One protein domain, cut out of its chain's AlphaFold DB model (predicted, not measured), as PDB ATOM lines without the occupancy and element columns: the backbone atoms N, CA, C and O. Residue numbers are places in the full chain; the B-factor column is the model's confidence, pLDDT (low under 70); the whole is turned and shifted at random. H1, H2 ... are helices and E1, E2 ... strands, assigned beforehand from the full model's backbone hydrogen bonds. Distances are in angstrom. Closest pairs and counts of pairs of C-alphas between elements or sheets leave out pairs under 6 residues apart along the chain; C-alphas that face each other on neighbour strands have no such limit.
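What this domain is: This is residues 310 to 442 of the 444 residues of an uncharacterized protein of Mariniflexile fucanivorans (UniProt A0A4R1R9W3). Three long helices, H1, H4 and H5, zigzag beside a small sheet of three strands that has H3 and H6 over one face and the other face bare. H4 packs on both H1 and H5, the end of H5 grazes the sheet, and residues 310 to 318 of H1 stick out as a free arm. The printed part has 133 residues, with H1, H2, H3, H4, H5, E1, E2, E3 and H6 in that order; the antiparallel sheet has the order E1, E2, E3. The class is mostly helix, and the whole is compact, with a radius of gyration of the C-alphas of 15.3 A and spans of 43 by 38 by 23 A.

Where its parts are: H1, residues 310 to 338, begins at C-alpha 310 (132.176, 260.422, 200.760) and is 42.1 A long. H2 is residues 340 to 343, and H3 is residues 348 to 359, 16.6 A. H4, residues 365 to 380, is 22.1 A long. H5, residues 386 to 407, is 30.4 A long and begins at C-alpha 386 (141.294, 270.247, 220.998). E1 is residues 410 to 413, E2 416 to 421 and E3 424 to 428. H6, residues 431 to 441, is 15.3 A long and ends at C-alpha 441 (129.950, 285.931, 208.455).

How they stand to each other: H1 touches H4 at a tilt of 37 degrees, only just steep, opposite ways; their closest C-alphas, those of Leu 327 and Thr 375, are 5.8 A apart. Residues 332 to 336 of H1 touch H3, about perpendicular at 78 degrees, with the C-alphas of Ala 332 and Phe 355 closest at 6.5 A. H2 is close to but not clearly touching H3; the closest C-alphas, of Ile 343 and Lys 351, are 6.3 A apart. H4 and H5 form a helical hairpin at a steep tilt of 40 degrees, with the C-alphas of Lys 373 and Ser 390 closest at 6.6 A. H1 and H5 are apart. H5 only grazes the sheet, with residues 400 to 407. The strands form a meander, each the antiparallel neighbour of the one before: N 411 and O 418 are 2.9 A apart across E1 and E2, and N 417 and O 428 2.7 A across E2 and E3, both within hydrogen-bond range. H3 and H6 are on the same face of the sheet, making two layers, helices on one face of a sheet; H6 has a height over the sheet of 10.1 A. In H1, H3, H4, H5 and H6 every O i to N i+4 pair is within hydrogen-bond range; H2 is too short for one.

The domain as a whole: The two C-alphas farthest apart, those of Glu 310 and Asp 345, are 48.3 A apart. The printed part has no cut, and each link between named elements is tight. The mean pLDDT of the printed part is 88.5, and no printed residue is under 70.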
ATOM      1  N   GLU A 310     133.615 260.475 200.459       80.81
ATOM      2  CA  GLU A 310     132.176 260.422 200.760       80.81
ATOM      3  C   GLU A 310     131.913 259.853 202.164       80.81
ATOM      4  O   GLU A 310     131.062 260.378 202.887       80.81
ATOM      5  N   LEU A 311     132.660 258.819 202.573       76.19
ATOM      6  CA  LEU A 311     132.601 258.268 203.930       76.19
ATOM      7  C   LEU A 311     133.033 259.305 204.971       76.19
ATOM      8  O   LEU A 311     132.280 259.573 205.903       76.19
ATOM      9  N   GLN A 312     134.185 259.953 204.770       75.62
ATOM     10  CA  GLN A 312     134.683 260.989 205.676       75.62
ATOM     11  C   GLN A 312     133.698 262.152 205.806       75.62
ATOM     12  O   GLN A 312     133.376 262.551 206.918       75.62
ATOM     13  N   LYS A 313     133.154 262.661 204.696       78.12
ATOM     14  CA  LYS A 313     132.179 263.762 204.716       78.12
ATOM     15  C   LYS A 313     130.904 263.385 205.473       78.12
ATOM     16  O   LYS A 313     130.360 264.208 206.215       78.12
ATOM     17  N   LYS A 314     130.416 262.155 205.280       73.62
ATOM     18  CA  LYS A 314     129.239 261.633 205.985       73.62
ATOM     19  C   LYS A 314     129.502 261.537 207.485       73.62
ATOM     20  O   LYS A 314     128.693 262.036 208.264       73.62
ATOM     21  N   ASP A 315     130.650 260.985 207.861       75.94
ATOM     22  CA  ASP A 315     131.063 260.861 209.254       75.94
ATOM     23  C   ASP A 315     131.226 262.243 209.898       75.94
ATOM     24  O   ASP A 315     130.632 262.492 210.944       75.94
ATOM     25  N   THR A 316     131.918 263.190 209.251       77.88
ATOM     26  CA  THR A 316     132.097 264.560 209.761       77.88
ATOM     27  C   THR A 316     130.765 265.242 210.048       77.88
ATOM     28  O   THR A 316     130.585 265.784 211.135       77.88
ATOM     29  N   LYS A 317     129.797 265.192 209.121       77.00
ATOM     30  CA  LYS A 317     128.478 265.805 209.349       77.00
ATOM     31  C   LYS A 317     127.768 265.182 210.554       77.00
ATOM     32  O   LYS A 317     127.166 265.896 211.360       77.00
ATOM     33  N   THR A 318     127.838 263.859 210.678       77.12
ATOM     34  CA  THR A 318     127.256 263.132 211.807       77.12
ATOM     35  C   THR A 318     127.938 263.494 213.130       77.12
ATOM     36  O   THR A 318     127.237 263.774 214.100       77.12
ATOM     37  N   PHE A 319     129.271 263.573 213.162       81.12
ATOM     38  CA  PHE A 319     130.031 263.964 214.352       81.12
ATOM     39  C   PHE A 319     129.771 265.410 214.772       81.12
ATOM     40  O   PHE A 319     129.578 265.649 215.956       81.12
ATOM     41  N   VAL A 320     129.697 266.356 213.833       83.25
ATOM     42  CA  VAL A 320     129.381 267.765 214.139       83.25
ATOM     43  C   VAL A 320     127.986 267.890 214.750       83.25
ATOM     44  O   VAL A 320     127.819 268.545 215.776       83.25
ATOM     45  N   THR A 321     126.993 267.217 214.162       81.25
ATOM     46  CA  THR A 321     125.614 267.246 214.677       81.25
ATOM     47  C   THR A 321     125.538 266.654 216.087       81.25
ATOM     48  O   THR A 321     124.950 267.261 216.978       81.25
ATOM     49  N   LEU A 322     126.183 265.500 216.307       84.06
ATOM     50  CA  LEU A 322     126.264 264.863 217.622       84.06
ATOM     51  C   LEU A 322     126.985 265.748 218.643       84.06
ATOM     52  O   LEU A 322     126.483 265.941 219.741       84.06
ATOM     53  N   PHE A 323     128.137 266.299 218.267       88.88
ATOM     54  CA  PHE A 323     128.932 267.172 219.121       88.88
ATOM     55  C   PHE A 323     128.125 268.383 219.588       88.88
ATOM     56  O   PHE A 323     128.084 268.654 220.783       88.88
ATOM     57  N   ASN A 324     127.446 269.076 218.670       86.69
ATOM     58  CA  ASN A 324     126.633 270.237 219.021       86.69
ATOM     59  C   ASN A 324     125.520 269.849 220.005       86.69
ATOM     60  O   ASN A 324     125.388 270.477 221.050       86.69
ATOM     61  N   GLN A 325     124.765 268.787 219.725       83.12
ATOM     62  CA  GLN A 325     123.677 268.342 220.606       83.12
ATOM     63  C   GLN A 325     124.167 268.010 222.020       83.12
ATOM     64  O   GLN A 325     123.621 268.519 222.999       83.12
ATOM     65  N   GLU A 326     125.243 267.229 222.136       86.69
ATOM     66  CA  GLU A 326     125.799 266.856 223.440       86.69
ATOM     67  C   GLU A 326     126.410 268.043 224.182       86.69
ATOM     68  O   GLU A 326     126.258 268.153 225.399       86.69
ATOM     69  N   LEU A 327     127.044 268.968 223.458       91.25
ATOM     70  CA  LEU A 327     127.589 270.183 224.045       91.25
ATOM     71  C   LEU A 327     126.469 271.007 224.682       91.25
ATOM     72  O   LEU A 327     126.567 271.387 225.847       91.25
ATOM     73  N   PHE A 328     125.385 271.260 223.948       88.94
ATOM     74  CA  PHE A 328     124.286 272.077 224.455       88.94
ATOM     75  C   PHE A 328     123.504 271.387 225.576       88.94
ATOM     76  O   PHE A 328     123.179 272.053 226.559       88.94
ATOM     77  N   LYS A 329     123.299 270.065 225.514       86.56
ATOM     78  CA  LYS A 329     122.714 269.288 226.622       86.56
ATOM     79  C   LYS A 329     123.603 269.342 227.870       86.56
ATOM     80  O   LYS A 329     123.122 269.575 228.980       86.56
ATOM     81  N   GLY A 330     124.918 269.196 227.697       90.12
ATOM     82  CA  GLY A 330     125.901 269.301 228.777       90.12
ATOM     83  C   GLY A 330     125.956 270.695 229.409       90.12
ATOM     84  O   GLY A 330     126.034 270.817 230.634       90.12
ATOM     85  N   LEU A 331     125.871 271.746 228.591       92.75
ATOM     86  CA  LEU A 331     125.810 273.138 229.036       92.75
ATOM     87  C   LEU A 331     124.506 273.450 229.775       92.75
ATOM     88  O   LEU A 331     124.554 274.063 230.839       92.75
ATOM     89  N   ALA A 332     123.361 273.002 229.253       90.44
ATOM     90  CA  ALA A 332     122.060 273.167 229.895       90.44
ATOM     91  C   ALA A 332     122.044 272.503 231.275       90.44
ATOM     92  O   ALA A 332     121.714 273.148 232.270       90.44
ATOM     93  N   LYS A 333     122.521 271.253 231.366       89.94
ATOM     94  CA  LYS A 333     122.660 270.540 232.643       89.94
ATOM     95  C   LYS A 333     123.560 271.295 233.623       89.94
ATOM     96  O   LYS A 333     123.188 271.460 234.778       89.94
ATOM     97  N   ALA A 334     124.718 271.788 233.173       93.19
ATOM     98  CA  ALA A 334     125.632 272.549 234.026       93.19
ATOM     99  C   ALA A 334     125.000 273.853 234.545       93.19
ATOM    100  O   ALA A 334     125.108 274.154 235.733       93.19
ATOM    101  N   CYS A 335     124.306 274.593 233.675       94.06
ATOM    102  CA  CYS A 335     123.563 275.797 234.040       94.06
ATOM    103  C   CYS A 335     122.490 275.477 235.090       94.06
ATOM    104  O   CYS A 335     122.424 276.119 236.136       94.06
ATOM    105  N   PHE A 336     121.678 274.451 234.845       90.75
ATOM    106  CA  PHE A 336     120.532 274.132 235.691       90.75
ATOM    107  C   PHE A 336     120.927 273.553 237.041       90.75
ATOM    108  O   PHE A 336     120.324 273.915 238.043       90.75
ATOM    109  N   SER A 337     121.984 272.744 237.103       91.38
ATOM    110  CA  SER A 337     122.529 272.289 238.382       91.38
ATOM    111  C   SER A 337     123.145 273.435 239.187       91.38
ATOM    112  O   SER A 337     123.003 273.478 240.402       91.38
ATOM    113  N   LYS A 338     123.822 274.390 238.536       95.12
ATOM    114  CA  LYS A 338     124.446 275.522 239.241       95.12
ATOM    115  C   LYS A 338     123.425 276.541 239.750       95.12
ATOM    116  O   LYS A 338     123.642 277.160 240.791       95.12
ATOM    117  N   TYR A 339     122.334 276.733 239.013       94.88
ATOM    118  CA  TYR A 339     121.313 277.743 239.293       94.88
ATOM    119  C   TYR A 339     119.960 277.148 239.694       94.88
ATOM    120  O   TYR A 339     118.958 277.846 239.583       94.88
ATOM    121  N   GLU A 340     119.925 275.911 240.194       91.19
ATOM    122  CA  GLU A 340     118.702 275.161 240.527       91.19
ATOM    123  C   GLU A 340     117.686 276.002 241.313       91.19
ATOM    124  O   GLU A 340     116.545 276.169 240.887       91.19
ATOM    125  N   ASN A 341     118.139 276.661 242.383       92.06
ATOM    126  CA  ASN A 341     117.298 277.509 243.235       92.06
ATOM    127  C   ASN A 341     116.677 278.715 242.511       92.06
ATOM    128  O   ASN A 341     115.672 279.246 242.963       92.06
ATOM    129  N   LYS A 342     117.284 279.188 241.416       91.06
ATOM    130  CA  LYS A 342     116.758 280.312 240.625       91.06
ATOM    131  C   LYS A 342     115.762 279.870 239.564       91.06
ATOM    132  O   LYS A 342     115.003 280.701 239.081       91.06
ATOM    133  N   ILE A 343     115.812 278.600 239.168       89.94
ATOM    134  CA  ILE A 343     115.029 278.083 238.046       89.94
ATOM    135  C   ILE A 343     113.924 277.121 238.474       89.94
ATOM    136  O   ILE A 343     113.117 276.747 237.631       89.94
ATOM    137  N   MET A 344     113.883 276.693 239.739       85.19
ATOM    138  CA  MET A 344     112.950 275.672 240.228       85.19
ATOM    139  C   MET A 344     111.495 275.996 239.860       85.19
ATOM    140  O   MET A 344     110.828 275.163 239.242       85.19
ATOM    141  N   ASP A 345     111.076 277.237 240.115       87.38
ATOM    142  CA  ASP A 345     109.705 277.718 239.907       87.38
ATOM    143  C   ASP A 345     109.445 278.284 238.501       87.38
ATOM    144  O   ASP A 345     108.340 278.737 238.202       87.38
ATOM    145  N   LEU A 346     110.453 278.280 237.623       85.19
ATOM    146  CA  LEU A 346     110.302 278.785 236.263       85.19
ATOM    147  C   LEU A 346     109.527 277.798 235.388       85.19
ATOM    148  O   LEU A 346     109.717 276.573 235.463       85.19
ATOM    149  N   SER A 347     108.701 278.350 234.496       81.19
ATOM    150  CA  SER A 347     108.079 277.575 233.427       81.19
ATOM    151  C   SER A 347     109.155 276.972 232.501       81.19
ATOM    152  O   SER A 347     110.295 277.448 232.479       81.19
ATOM    153  N   PRO A 348     108.848 275.919 231.722       78.62
ATOM    154  CA  PRO A 348     109.799 275.365 230.759       78.62
ATOM    155  C   PRO A 348     110.357 276.411 229.782       78.62
ATOM    156  O   PRO A 348     111.564 276.440 229.561       78.62
ATOM    157  N   GLY A 349     109.512 277.305 229.262       80.94
ATOM    158  CA  GLY A 349     109.935 278.391 228.375       80.94
ATOM    159  C   GLY A 349     110.876 279.384 229.057       80.94
ATOM    160  O   GLY A 349     111.933 279.721 228.524       80.94
ATOM    161  N   ASP A 350     110.572 279.764 230.299       85.44
ATOM    162  CA  ASP A 350     111.436 280.653 231.083       85.44
ATOM    163  C   ASP A 350     112.792 280.009 231.408       85.44
ATOM    164  O   ASP A 350     113.820 280.688 231.414       85.44
ATOM    165  N   LYS A 351     112.831 278.688 231.630       86.88
ATOM    166  CA  LYS A 351     114.084 277.932 231.806       86.88
ATOM    167  C   LYS A 351     114.960 277.987 230.552       86.88
ATOM    168  O   LYS A 351     116.181 278.115 230.674       86.88
ATOM    169  N   ILE A 352     114.357 277.926 229.363       86.31
ATOM    170  CA  ILE A 352     115.059 278.067 228.077       86.31
ATOM    171  C   ILE A 352     115.640 279.474 227.936       86.31
ATOM    172  O   ILE A 352     116.834 279.629 227.673       86.31
ATOM    173  N   CYS A 353     114.820 280.499 228.175       88.19
ATOM    174  CA  CYS A 353     115.260 281.892 228.142       88.19
ATOM    175  C   CYS A 353     116.415 282.134 229.124       88.19
ATOM    176  O   CYS A 353     117.447 282.684 228.736       88.19
ATOM    177  N   PHE A 354     116.302 281.633 230.358       91.69
ATOM    178  CA  PHE A 354     117.367 281.709 231.360       91.69
ATOM    179  C   PHE A 354     118.664 281.041 230.879       91.69
ATOM    180  O   PHE A 354     119.756 281.587 231.059       91.69
ATOM    181  N   PHE A 355     118.568 279.871 230.237       92.75
ATOM    182  CA  PHE A 355     119.730 279.202 229.658       92.75
ATOM    183  C   PHE A 355     120.414 280.063 228.588       92.75
ATOM    184  O   PHE A 355     121.641 280.190 228.611       92.75
ATOM    185  N   TYR A 356     119.662 280.685 227.676       92.19
ATOM    186  CA  TYR A 356     120.237 281.556 226.647       92.19
ATOM    187  C   TYR A 356     120.854 282.828 227.232       92.19
ATOM    188  O   TYR A 356     121.969 283.192 226.848       92.19
ATOM    189  N   GLU A 357     120.204 283.456 228.215       93.00
ATOM    190  CA  GLU A 357     120.777 284.580 228.962       93.00
ATOM    191  C   GLU A 357     122.116 284.202 229.595       93.00
ATOM    192  O   GLU A 357     123.109 284.921 229.444       93.00
ATOM    193  N   TRP A 358     122.166 283.052 230.271       95.12
ATOM    194  CA  TRP A 358     123.393 282.536 230.858       95.12
ATOM    195  C   TRP A 358     124.447 282.248 229.785       95.12
ATOM    196  O   TRP A 358     125.594 282.685 229.931       95.12
ATOM    197  N   PHE A 359     124.079 281.581 228.688       94.69
ATOM    198  CA  PHE A 359     124.988 281.187 227.611       94.69
ATOM    199  C   PHE A 359     125.661 282.401 226.953       94.69
ATOM    200  O   PHE A 359     126.888 282.417 226.831       94.69
ATOM    201  N   PHE A 360     124.897 283.450 226.633       94.00
ATOM    202  CA  PHE A 360     125.414 284.698 226.056       94.00
ATOM    203  C   PHE A 360     125.939 285.697 227.100       94.00
ATOM    204  O   PHE A 360     126.322 286.817 226.759       94.00
ATOM    205  N   SER A 361     125.972 285.328 228.381       93.69
ATOM    206  CA  SER A 361     126.622 286.134 229.411       93.69
ATOM    207  C   SER A 361     128.122 285.836 229.517       93.69
ATOM    208  O   SER A 361     128.613 284.772 229.148       93.69
ATOM    209  N   SER A 362     128.853 286.770 230.122       93.00
ATOM    210  CA  SER A 362     130.257 286.582 230.509       93.00
ATOM    211  C   SER A 362     130.434 285.667 231.726       93.00
ATOM    212  O   SER A 362     131.568 285.370 232.093       93.00
ATOM    213  N   SER A 363     129.343 285.270 232.385       94.44
ATOM    214  CA  SER A 363     129.390 284.386 233.546       94.44
ATOM    215  C   SER A 363     129.815 282.985 233.122       94.44
ATOM    216  O   SER A 363     129.451 282.521 232.037       94.44
ATOM    217  N   ASP A 364     130.559 282.317 234.001       96.50
ATOM    218  CA  ASP A 364     130.897 280.895 233.897       96.50
ATOM    219  C   ASP A 364     131.550 280.493 232.572       96.50
ATOM    220  O   ASP A 364     131.298 279.410 232.034       96.50
ATOM    221  N   LEU A 365     132.366 281.385 232.004       95.38
ATOM    222  CA  LEU A 365     133.073 281.105 230.760       95.38
ATOM    223  C   LEU A 365     133.940 279.847 230.899       95.38
ATOM    224  O   LEU A 365     133.948 279.008 230.005       95.38
ATOM    225  N   ASP A 366     134.593 279.677 232.043       95.94
ATOM    226  CA  ASP A 366     135.353 278.485 232.409       95.94
ATOM    227  C   ASP A 366     134.509 277.202 232.318       95.94
ATOM    228  O   ASP A 366     134.928 276.250 231.660       95.94
ATOM    229  N   ILE A 367     133.291 277.195 232.874       96.38
ATOM    230  CA  ILE A 367     132.373 276.048 232.795       96.38
ATOM    231  C   ILE A 367     132.011 275.750 231.337       96.38
ATOM    232  O   ILE A 367     132.012 274.586 230.930       96.38
ATOM    233  N   LYS A 368     131.742 276.786 230.530       96.31
ATOM    234  CA  LYS A 368     131.406 276.625 229.105       96.31
ATOM    235  C   LYS A 368     132.558 275.991 228.325       96.31
ATOM    236  O   LYS A 368     132.332 275.066 227.544       96.31
ATOM    237  N   ILE A 369     133.790 276.447 228.563       95.94
ATOM    238  CA  ILE A 369     134.992 275.894 227.923       95.94
ATOM    239  C   ILE A 369     135.277 274.469 228.400       95.94
ATOM    240  O   ILE A 369     135.618 273.618 227.580       95.94
ATOM    241  N   ILE A 370     135.127 274.180 229.696       96.06
ATOM    242  CA  ILE A 370     135.289 272.821 230.230       96.06
ATOM    243  C   ILE A 370     134.290 271.879 229.558       96.06
ATOM    244  O   ILE A 370     134.699 270.848 229.033       96.06
ATOM    245  N   LYS A 371     133.009 272.264 229.465       95.75
ATOM    246  CA  LYS A 371     131.990 271.440 228.799       95.75
ATOM    247  C   LYS A 371     132.293 271.210 227.323       95.75
ATOM    248  O   LYS A 371     132.186 270.078 226.869       95.75
ATOM    249  N   TYR A 372     132.762 272.231 226.606       95.38
ATOM    250  CA  TYR A 372     133.248 272.064 225.235       95.38
ATOM    251  C   TYR A 372     134.342 270.996 225.134       95.38
ATOM    252  O   TYR A 372     134.285 270.120 224.270       95.38
ATOM    253  N   LYS A 373     135.340 271.060 226.024       94.06
ATOM    254  CA  LYS A 373     136.469 270.126 226.020       94.06
ATOM    255  C   LYS A 373     136.043 268.705 226.375       94.06
ATOM    256  O   LYS A 373     136.442 267.782 225.666       94.06
ATOM    257  N   ASP A 374     135.215 268.545 227.405       94.38
ATOM    258  CA  ASP A 374     134.656 267.256 227.822       94.38
ATOM    259  C   ASP A 374     133.914 266.594 226.651       94.38
ATOM    260  O   ASP A 374     134.246 265.477 226.254       94.38
ATOM    261  N   THR A 375     132.977 267.319 226.026       93.12
ATOM    262  CA  THR A 375     132.201 266.814 224.884       93.12
ATOM    263  C   THR A 375     133.100 266.487 223.691       93.12
ATOM    264  O   THR A 375     132.887 265.491 223.000       93.12
ATOM    265  N   TYR A 376     134.137 267.289 223.434       91.69
ATOM    266  CA  TYR A 376     135.052 267.034 222.321       91.69
ATOM    267  C   TYR A 376     135.806 265.719 222.528       91.69
ATOM    268  O   TYR A 376     135.922 264.915 221.601       91.69
ATOM    269  N   LEU A 377     136.306 265.487 223.742       89.31
ATOM    270  CA  LEU A 377     137.018 264.261 224.086       89.31
ATOM    271  C   LEU A 377     136.101 263.038 224.031       89.31
ATOM    272  O   LEU A 377     136.517 262.006 223.506       89.31
ATOM    273  N   GLU A 378     134.860 263.165 224.500       88.31
ATOM    274  CA  GLU A 378     133.858 262.096 224.455       88.31
ATOM    275  C   GLU A 378     133.531 261.674 223.011       88.31
ATOM    276  O   GLU A 378     133.553 260.484 222.680       88.31
ATOM    277  N   ILE A 379     133.281 262.646 222.127       86.56
ATOM    278  CA  ILE A 379     132.817 262.393 220.756       86.56
ATOM    279  C   ILE A 379     133.967 262.069 219.797       86.56
ATOM    280  O   ILE A 379     133.889 261.093 219.047       86.56
ATOM    281  N   TYR A 380     135.041 262.865 219.802       83.81
ATOM    282  CA  TYR A 380     136.145 262.718 218.845       83.81
ATOM    283  C   TYR A 380     137.255 261.785 219.333       83.81
ATOM    284  O   TYR A 380     138.088 261.367 218.524       83.81
ATOM    285  N   LYS A 381     137.291 261.451 220.631       83.44
ATOM    286  CA  LYS A 381     138.259 260.513 221.232       83.44
ATOM    287  C   LYS A 381     139.723 260.853 220.920       83.44
ATOM    288  O   LYS A 381     140.571 259.973 220.783       83.44
ATOM    289  N   THR A 382     140.032 262.141 220.770       83.00
ATOM    290  CA  THR A 382     141.372 262.641 220.433       83.00
ATOM    291  C   THR A 382     141.624 264.013 221.048       83.00
ATOM    292  O   THR A 382     140.704 264.805 221.210       83.00
ATOM    293  N   THR A 383     142.886 264.325 221.339       85.62
ATOM    294  CA  THR A 383     143.327 265.640 221.831       85.62
ATOM    295  C   THR A 383     143.939 266.516 220.735       85.62
ATOM    296  O   THR A 383     144.143 267.707 220.954       85.62
ATOM    297  N   LYS A 384     144.224 265.962 219.545       86.69
ATOM    298  CA  LYS A 384     145.129 266.573 218.550       86.69
ATOM    299  C   LYS A 384     144.735 267.992 218.118       86.69
ATOM    300  O   LYS A 384     145.613 268.817 217.904       86.69
ATOM    301  N   ALA A 385     143.440 268.273 217.990       86.62
ATOM    302  CA  ALA A 385     142.932 269.585 217.580       86.62
ATOM    303  C   ALA A 385     142.157 270.317 218.692       86.62
ATOM    304  O   ALA A 385     141.676 271.430 218.485       86.62
ATOM    305  N   LEU A 386     142.074 269.718 219.885       88.81
ATOM    306  CA  LEU A 386     141.294 270.247 220.998       88.81
ATOM    307  C   LEU A 386     141.716 271.669 221.413       88.81
ATOM    308  O   LEU A 386     140.823 272.501 221.574       88.81
ATOM    309  N   PRO A 387     143.021 272.005 221.550       89.50
ATOM    310  CA  PRO A 387     143.421 273.357 221.935       89.50
ATOM    311  C   PRO A 387     142.904 274.417 220.960       89.50
ATOM    312  O   PRO A 387     142.269 275.373 221.397       89.50
ATOM    313  N   SER A 388     143.086 274.194 219.652       89.62
ATOM    314  CA  SER A 388     142.627 275.109 218.600       89.62
ATOM    315  C   SER A 388     141.112 275.282 218.639       89.62
ATOM    316  O   SER A 388     140.626 276.403 218.718       89.62
ATOM    317  N   PHE A 389     140.357 274.181 218.653       89.31
ATOM    318  CA  PHE A 389     138.897 274.236 218.645       89.31
ATOM    319  C   PHE A 389     138.310 274.866 219.914       89.31
ATOM    320  O   PHE A 389     137.341 275.619 219.839       89.31
ATOM    321  N   SER A 390     138.909 274.607 221.080       91.06
ATOM    322  CA  SER A 390     138.474 275.240 222.327       91.06
ATOM    323  C   SER A 390     138.790 276.741 222.369       91.06
ATOM    324  O   SER A 390     137.983 277.504 222.894       91.06
ATOM    325  N   GLY A 391     139.912 277.168 221.773       90.31
ATOM    326  CA  GLY A 391     140.260 278.583 221.619       90.31
ATOM    327  C   GLY A 391     139.298 279.314 220.681       90.31
ATOM    328  O   GLY A 391     138.765 280.359 221.053       90.31
ATOM    329  N   ASP A 392     138.993 278.719 219.521       91.06
ATOM    330  CA  ASP A 392     137.972 279.218 218.589       91.06
ATOM    331  C   ASP A 392     136.616 279.394 219.290       91.06
ATOM    332  O   ASP A 392     135.948 280.418 219.133       91.06
ATOM    333  N   PHE A 393     136.203 278.393 220.074       93.56
ATOM    334  CA  PHE A 393     134.947 278.438 220.813       93.56
ATOM    335  C   PHE A 393     134.944 279.554 221.865       93.56
ATOM    336  O   PHE A 393     133.974 280.301 221.958       93.56
ATOM    337  N   GLU A 394     136.034 279.729 222.615       94.19
ATOM    338  CA  GLU A 394     136.155 280.815 223.592       94.19
ATOM    339  C   GLU A 394     136.050 282.199 222.945       94.19
ATOM    340  O   GLU A 394     135.304 283.056 223.431       94.19
ATOM    341  N   MET A 395     136.761 282.415 221.833       93.88
ATOM    342  CA  MET A 395     136.681 283.661 221.067       93.88
ATOM    343  C   MET A 395     135.251 283.926 220.592       93.88
ATOM    344  O   MET A 395     134.729 285.029 220.766       93.88
ATOM    345  N   LEU A 396     134.585 282.896 220.070       93.19
ATOM    346  CA  LEU A 396     133.215 282.986 219.582       93.19
ATOM    347  C   LEU A 396     132.211 283.332 220.696       93.19
ATOM    348  O   LEU A 396     131.377 284.220 220.510       93.19
ATOM    349  N   ILE A 397     132.311 282.709 221.875       93.81
ATOM    350  CA  ILE A 397     131.446 283.037 223.022       93.81
ATOM    351  C   ILE A 397     131.672 284.476 223.494       93.81
ATOM    352  O   ILE A 397     130.702 285.184 223.777       93.81
ATOM    353  N   LYS A 398     132.924 284.952 223.541       94.31
ATOM    354  CA  LYS A 398     133.230 286.350 223.893       94.31
ATOM    355  C   LYS A 398     132.638 287.329 222.876       94.31
ATOM    356  O   LYS A 398     132.034 288.329 223.275       94.31
ATOM    357  N   ALA A 399     132.756 287.028 221.583       93.00
ATOM    358  CA  ALA A 399     132.188 287.842 220.513       93.00
ATOM    359  C   ALA A 399     130.653 287.916 220.608       93.00
ATOM    360  O   ALA A 399     130.082 289.010 220.585       93.00
ATOM    361  N   LEU A 400     129.982 286.781 220.819       92.81
ATOM    362  CA  LEU A 400     128.526 286.730 220.987       92.81
ATOM    363  C   LEU A 400     128.055 287.383 222.289       92.81
ATOM    364  O   LEU A 400     127.034 288.064 222.290       92.81
ATOM    365  N   THR A 401     128.826 287.275 223.370       93.62
ATOM    366  CA  THR A 401     128.557 288.000 224.623       93.62
ATOM    367  C   THR A 401     128.594 289.512 224.404       93.62
ATOM    368  O   THR A 401     127.736 290.242 224.903       93.62
ATOM    369  N   SER A 402     129.566 289.995 223.626       92.12
ATOM    370  CA  SER A 402     129.645 291.404 223.230       92.12
ATOM    371  C   SER A 402     128.453 291.806 222.353       92.12
ATOM    372  O   SER A 402     127.813 292.826 222.612       92.12
ATOM    373  N   ALA A 403     128.086 290.978 221.368       90.56
ATOM    374  CA  ALA A 403     126.913 291.202 220.523       90.56
ATOM    375  C   ALA A 403     125.607 291.276 221.340       90.56
ATOM    376  O   ALA A 403     124.798 292.182 221.130       90.56
ATOM    377  N   TYR A 404     125.432 290.385 222.317       92.81
ATOM    378  CA  TYR A 404     124.280 290.369 223.214       92.81
ATOM    379  C   TYR A 404     124.248 291.601 224.129       92.81
ATOM    380  O   TYR A 404     123.311 292.393 224.073       92.81
ATOM    381  N   LYS A 405     125.300 291.826 224.929       90.31
ATOM    382  CA  LYS A 405     125.298 292.871 225.967       90.31
ATOM    383  C   LYS A 405     125.456 294.287 225.417       90.31
ATOM    384  O   LYS A 405     124.757 295.197 225.853       90.31
ATOM    385  N   LYS A 406     126.403 294.495 224.495       86.75
ATOM    386  CA  LYS A 406     126.771 295.837 224.011       86.75
ATOM    387  C   LYS A 406     125.862 296.303 222.884       86.75
ATOM    388  O   LYS A 406     125.526 297.481 222.817       86.75
ATOM    389  N   HIS A 407     125.487 295.387 221.997       86.75
ATOM    390  CA  HIS A 407     124.754 295.728 220.780       86.75
ATOM    391  C   HIS A 407     123.275 295.357 220.831       86.75
ATOM    392  O   HIS A 407     122.549 295.754 219.924       86.75
ATOM    393  N   LYS A 408     122.826 294.621 221.864       90.44
ATOM    394  CA  LYS A 408     121.464 294.065 221.944       90.44
ATOM    395  C   LYS A 408     121.078 293.349 220.643       90.44
ATOM    396  O   LYS A 408     119.941 293.410 220.192       90.44
ATOM    397  N   ALA A 409     122.072 292.721 220.013       90.44
ATOM    398  CA  ALA A 409     121.953 292.121 218.692       90.44
ATOM    399  C   ALA A 409     121.370 290.710 218.752       90.44
ATOM    400  O   ALA A 409     121.071 290.147 217.711       90.44
ATOM    401  N   ILE A 410     121.244 290.126 219.944       92.31
ATOM    402  CA  ILE A 410     120.676 288.798 220.154       92.31
ATOM    403  C   ILE A 410     119.460 288.965 221.057       92.31
ATOM    404  O   ILE A 410     119.566 289.546 222.136       92.31
ATOM    405  N   SER A 411     118.324 288.449 220.613       91.25
ATOM    406  CA  SER A 411     117.121 288.259 221.418       91.25
ATOM    407  C   SER A 411     116.623 286.837 221.214       91.25
ATOM    408  O   SER A 411     116.947 286.210 220.209       91.25
ATOM    409  N   PHE A 412     115.840 286.313 222.143       89.06
ATOM    410  CA  PHE A 412     115.283 284.971 222.026       89.06
ATOM    411  C   PHE A 412     113.855 284.947 222.560       89.06
ATOM    412  O   PHE A 412     113.515 285.689 223.481       89.06
ATOM    413  N   ASN A 413     113.036 284.116 221.928       79.62
ATOM    414  CA  ASN A 413     111.772 283.618 222.450       79.62
ATOM    415  C   ASN A 413     111.945 282.102 222.685       79.62
ATOM    416  O   ASN A 413     112.976 281.544 222.315       79.62
ATOM    417  N   GLU A 414     110.984 281.445 223.333       70.50
ATOM    418  CA  GLU A 414     111.100 280.047 223.788       70.50
ATOM    419  C   GLU A 414     111.604 279.055 222.716       70.50
ATOM    420  O   GLU A 414     112.234 278.059 223.066       70.50
ATOM    421  N   GLU A 415     111.370 279.326 221.426       72.50
ATOM    422  CA  GLU A 415     111.708 278.423 220.315       72.50
ATOM    423  C   GLU A 415     112.733 278.998 219.320       72.50
ATOM    424  O   GLU A 415     113.241 278.269 218.462       72.50
ATOM    425  N   GLU A 416     113.048 280.294 219.400       84.25
ATOM    426  CA  GLU A 416     113.825 280.992 218.381       84.25
ATOM    427  C   GLU A 416     114.826 281.994 218.960       84.25
ATOM    428  O   GLU A 416     114.547 282.775 219.868       84.25
ATOM    429  N   ILE A 417     115.997 282.048 218.336       89.19
ATOM    430  CA  ILE A 417     117.058 283.011 218.596       89.19
ATOM    431  C   ILE A 417     117.114 283.964 217.409       89.19
ATOM    432  O   ILE A 417     117.434 283.582 216.286       89.19
ATOM    433  N   THR A 418     116.833 285.233 217.655       93.19
ATOM    434  CA  THR A 418     116.914 286.295 216.660       93.19
ATOM    435  C   THR A 418     118.248 287.022 216.776       93.19
ATOM    436  O   THR A 418     118.599 287.542 217.833       93.19
ATOM    437  N   PHE A 419     118.975 287.110 215.667       94.38
ATOM    438  CA  PHE A 419     120.184 287.909 215.529       94.38
ATOM    439  C   PHE A 419     119.942 289.096 214.597       94.38
ATOM    440  O   PHE A 419     119.668 288.931 213.407       94.38
ATOM    441  N   SER A 420     120.088 290.303 215.130       93.06
ATOM    442  CA  SER A 420     119.945 291.561 214.405       93.06
ATOM    443  C   SER A 420     121.313 292.147 214.077       93.06
ATOM    444  O   SER A 420     122.123 292.421 214.960       93.06
ATOM    445  N   SER A 421     121.576 292.381 212.793       90.69
ATOM    446  CA  SER A 421     122.834 292.959 212.317       90.69
ATOM    447  C   SER A 421     122.593 294.037 211.261       90.69
ATOM    448  O   SER A 421     121.488 294.189 210.746       90.69
ATOM    449  N   LYS A 422     123.657 294.743 210.852       87.62
ATOM    450  CA  LYS A 422     123.593 295.667 209.704       87.62
ATOM    451  C   LYS A 422     123.171 294.979 208.396       87.62
ATOM    452  O   LYS A 422     122.687 295.655 207.501       87.62
ATOM    453  N   LYS A 423     123.369 293.658 208.285       86.69
ATOM    454  CA  LYS A 423     122.987 292.846 207.118       86.69
ATOM    455  C   LYS A 423     121.528 292.362 207.174       86.69
ATOM    456  O   LYS A 423     121.112 291.632 206.285       86.69
ATOM    457  N   GLY A 424     120.775 292.728 208.213       90.50
ATOM    458  CA  GLY A 424     119.396 292.297 208.429       90.50
ATOM    459  C   GLY A 424     119.222 291.430 209.675       90.50
ATOM    460  O   GLY A 424     120.150 291.255 210.476       90.50
ATOM    461  N   VAL A 425     118.003 290.915 209.821       91.94
ATOM    462  CA  VAL A 425     117.565 290.059 210.926       91.94
ATOM    463  C   VAL A 425     117.587 288.602 210.469       91.94
ATOM    464  O   VAL A 425     117.125 288.278 209.375       91.94
ATOM    465  N   LYS A 426     118.143 287.722 211.299       93.12
ATOM    466  CA  LYS A 426     118.150 286.271 211.089       93.12
ATOM    467  C   LYS A 426     117.549 285.574 212.296       93.12
ATOM    468  O   LYS A 426     117.813 285.984 213.420       93.12
ATOM    469  N   VAL A 427     116.767 284.534 212.044       89.19
ATOM    470  CA  VAL A 427     116.119 283.720 213.074       89.19
ATOM    471  C   VAL A 427     116.715 282.319 213.010       89.19
ATOM    472  O   VAL A 427     116.858 281.755 211.926       89.19
ATOM    473  N   PHE A 428     117.101 281.795 214.163       86.62
ATOM    474  CA  PHE A 428     117.710 280.484 214.344       86.62
ATOM    475  C   PHE A 428     116.873 279.686 215.331       86.62
ATOM    476  O   PHE A 428     116.354 280.258 216.284       86.62
ATOM    477  N   ARG A 429     116.781 278.372 215.154       79.25
ATOM    478  CA  ARG A 429     116.114 277.496 216.131       79.25
ATOM    479  C   ARG A 429     117.081 276.992 217.188       79.25
ATOM    480  O   ARG A 429     116.679 276.632 218.288       79.25
ATOM    481  N   HIS A 430     118.373 276.965 216.864       78.38
ATOM    482  CA  HIS A 430     119.386 276.451 217.771       78.38
ATOM    483  C   HIS A 430     120.612 277.353 217.852       78.38
ATOM    484  O   HIS A 430     121.050 277.960 216.875       78.38
ATOM    485  N   VAL A 431     121.230 277.385 219.034       83.69
ATOM    486  CA  VAL A 431     122.416 278.213 219.292       83.69
ATOM    487  C   VAL A 431     123.575 277.842 218.369       83.69
ATOM    488  O   VAL A 431     124.292 278.732 217.924       83.69
ATOM    489  N   TYR A 432     123.761 276.562 218.031       82.19
ATOM    490  CA  TYR A 432     124.824 276.171 217.101       82.19
ATOM    491  C   TYR A 432     124.627 276.737 215.690       82.19
ATOM    492  O   TYR A 432     125.615 277.048 215.037       82.19
ATOM    493  N   GLU A 433     123.387 276.938 215.230       84.81
ATOM    494  CA  GLU A 433     123.127 277.564 213.927       84.81
ATOM    495  C   GLU A 433     123.577 279.027 213.946       84.81
ATOM    496  O   GLU A 433     124.197 279.505 212.994       84.81
ATOM    497  N   LEU A 434     123.332 279.722 215.064       88.75
ATOM    498  CA  LEU A 434     123.861 281.064 215.292       88.75
ATOM    499  C   LEU A 434     125.395 281.053 215.352       88.75
ATOM    500  O   LEU A 434     126.021 281.931 214.761       88.75
ATOM    501  N   LEU A 435     126.011 280.081 216.038       87.69
ATOM    502  CA  LEU A 435     127.471 279.945 216.104       87.69
ATOM    503  C   LEU A 435     128.079 279.769 214.704       87.69
ATOM    504  O   LEU A 435     129.013 280.492 214.353       87.69
ATOM    505  N   ASP A 436     127.523 278.865 213.898       86.38
ATOM    506  CA  ASP A 436     127.970 278.588 212.531       86.38
ATOM    507  C   ASP A 436     127.782 279.812 211.627       86.38
ATOM    508  O   ASP A 436     128.704 280.212 210.908       86.38
ATOM    509  N   TYR A 437     126.616 280.464 211.703       90.06
ATOM    510  CA  TYR A 437     126.352 281.702 210.976       90.06
ATOM    511  C   TYR A 437     127.343 282.799 211.365       90.06
ATOM    512  O   TYR A 437     127.885 283.475 210.488       90.06
ATOM    513  N   TYR A 438     127.600 282.971 212.662       89.00
ATOM    514  CA  TYR A 438     128.499 284.005 213.150       89.00
ATOM    515  C   TYR A 438     129.935 283.743 212.681       89.00
ATOM    516  O   TYR A 438     130.556 284.630 212.099       89.00
ATOM    517  N   LYS A 439     130.424 282.501 212.823       87.56
ATOM    518  CA  LYS A 439     131.755 282.077 212.360       87.56
ATOM    519  C   LYS A 439     131.941 282.266 210.850       87.56
ATOM    520  O   LYS A 439     133.031 282.616 210.410       87.56
ATOM    521  N   ALA A 440     130.894 282.052 210.053       88.06
ATOM    522  CA  ALA A 440     130.955 282.212 208.600       88.06
ATOM    523  C   ALA A 440     130.895 283.677 208.129       88.06
ATOM    524  O   ALA A 440     131.369 283.987 207.038       88.06
ATOM    525  N   ASN A 441     130.283 284.574 208.910       87.75
ATOM    526  CA  ASN A 441     129.950 285.931 208.455       87.75
ATOM    527  C   ASN A 441     130.723 287.054 209.144       87.75
ATOM    528  O   ASN A 441     130.665 288.195 208.667       87.75
ATOM    529  N   PHE A 442     131.402 286.754 210.247       84.19
ATOM    530  CA  PHE A 442     132.130 287.721 211.053       84.19
ATOM    531  C   PHE A 442     133.539 287.204 211.317       84.19
ATOM    532  O   PHE A 442     133.735 286.053 211.696       84.19
TER     533      PHE A 442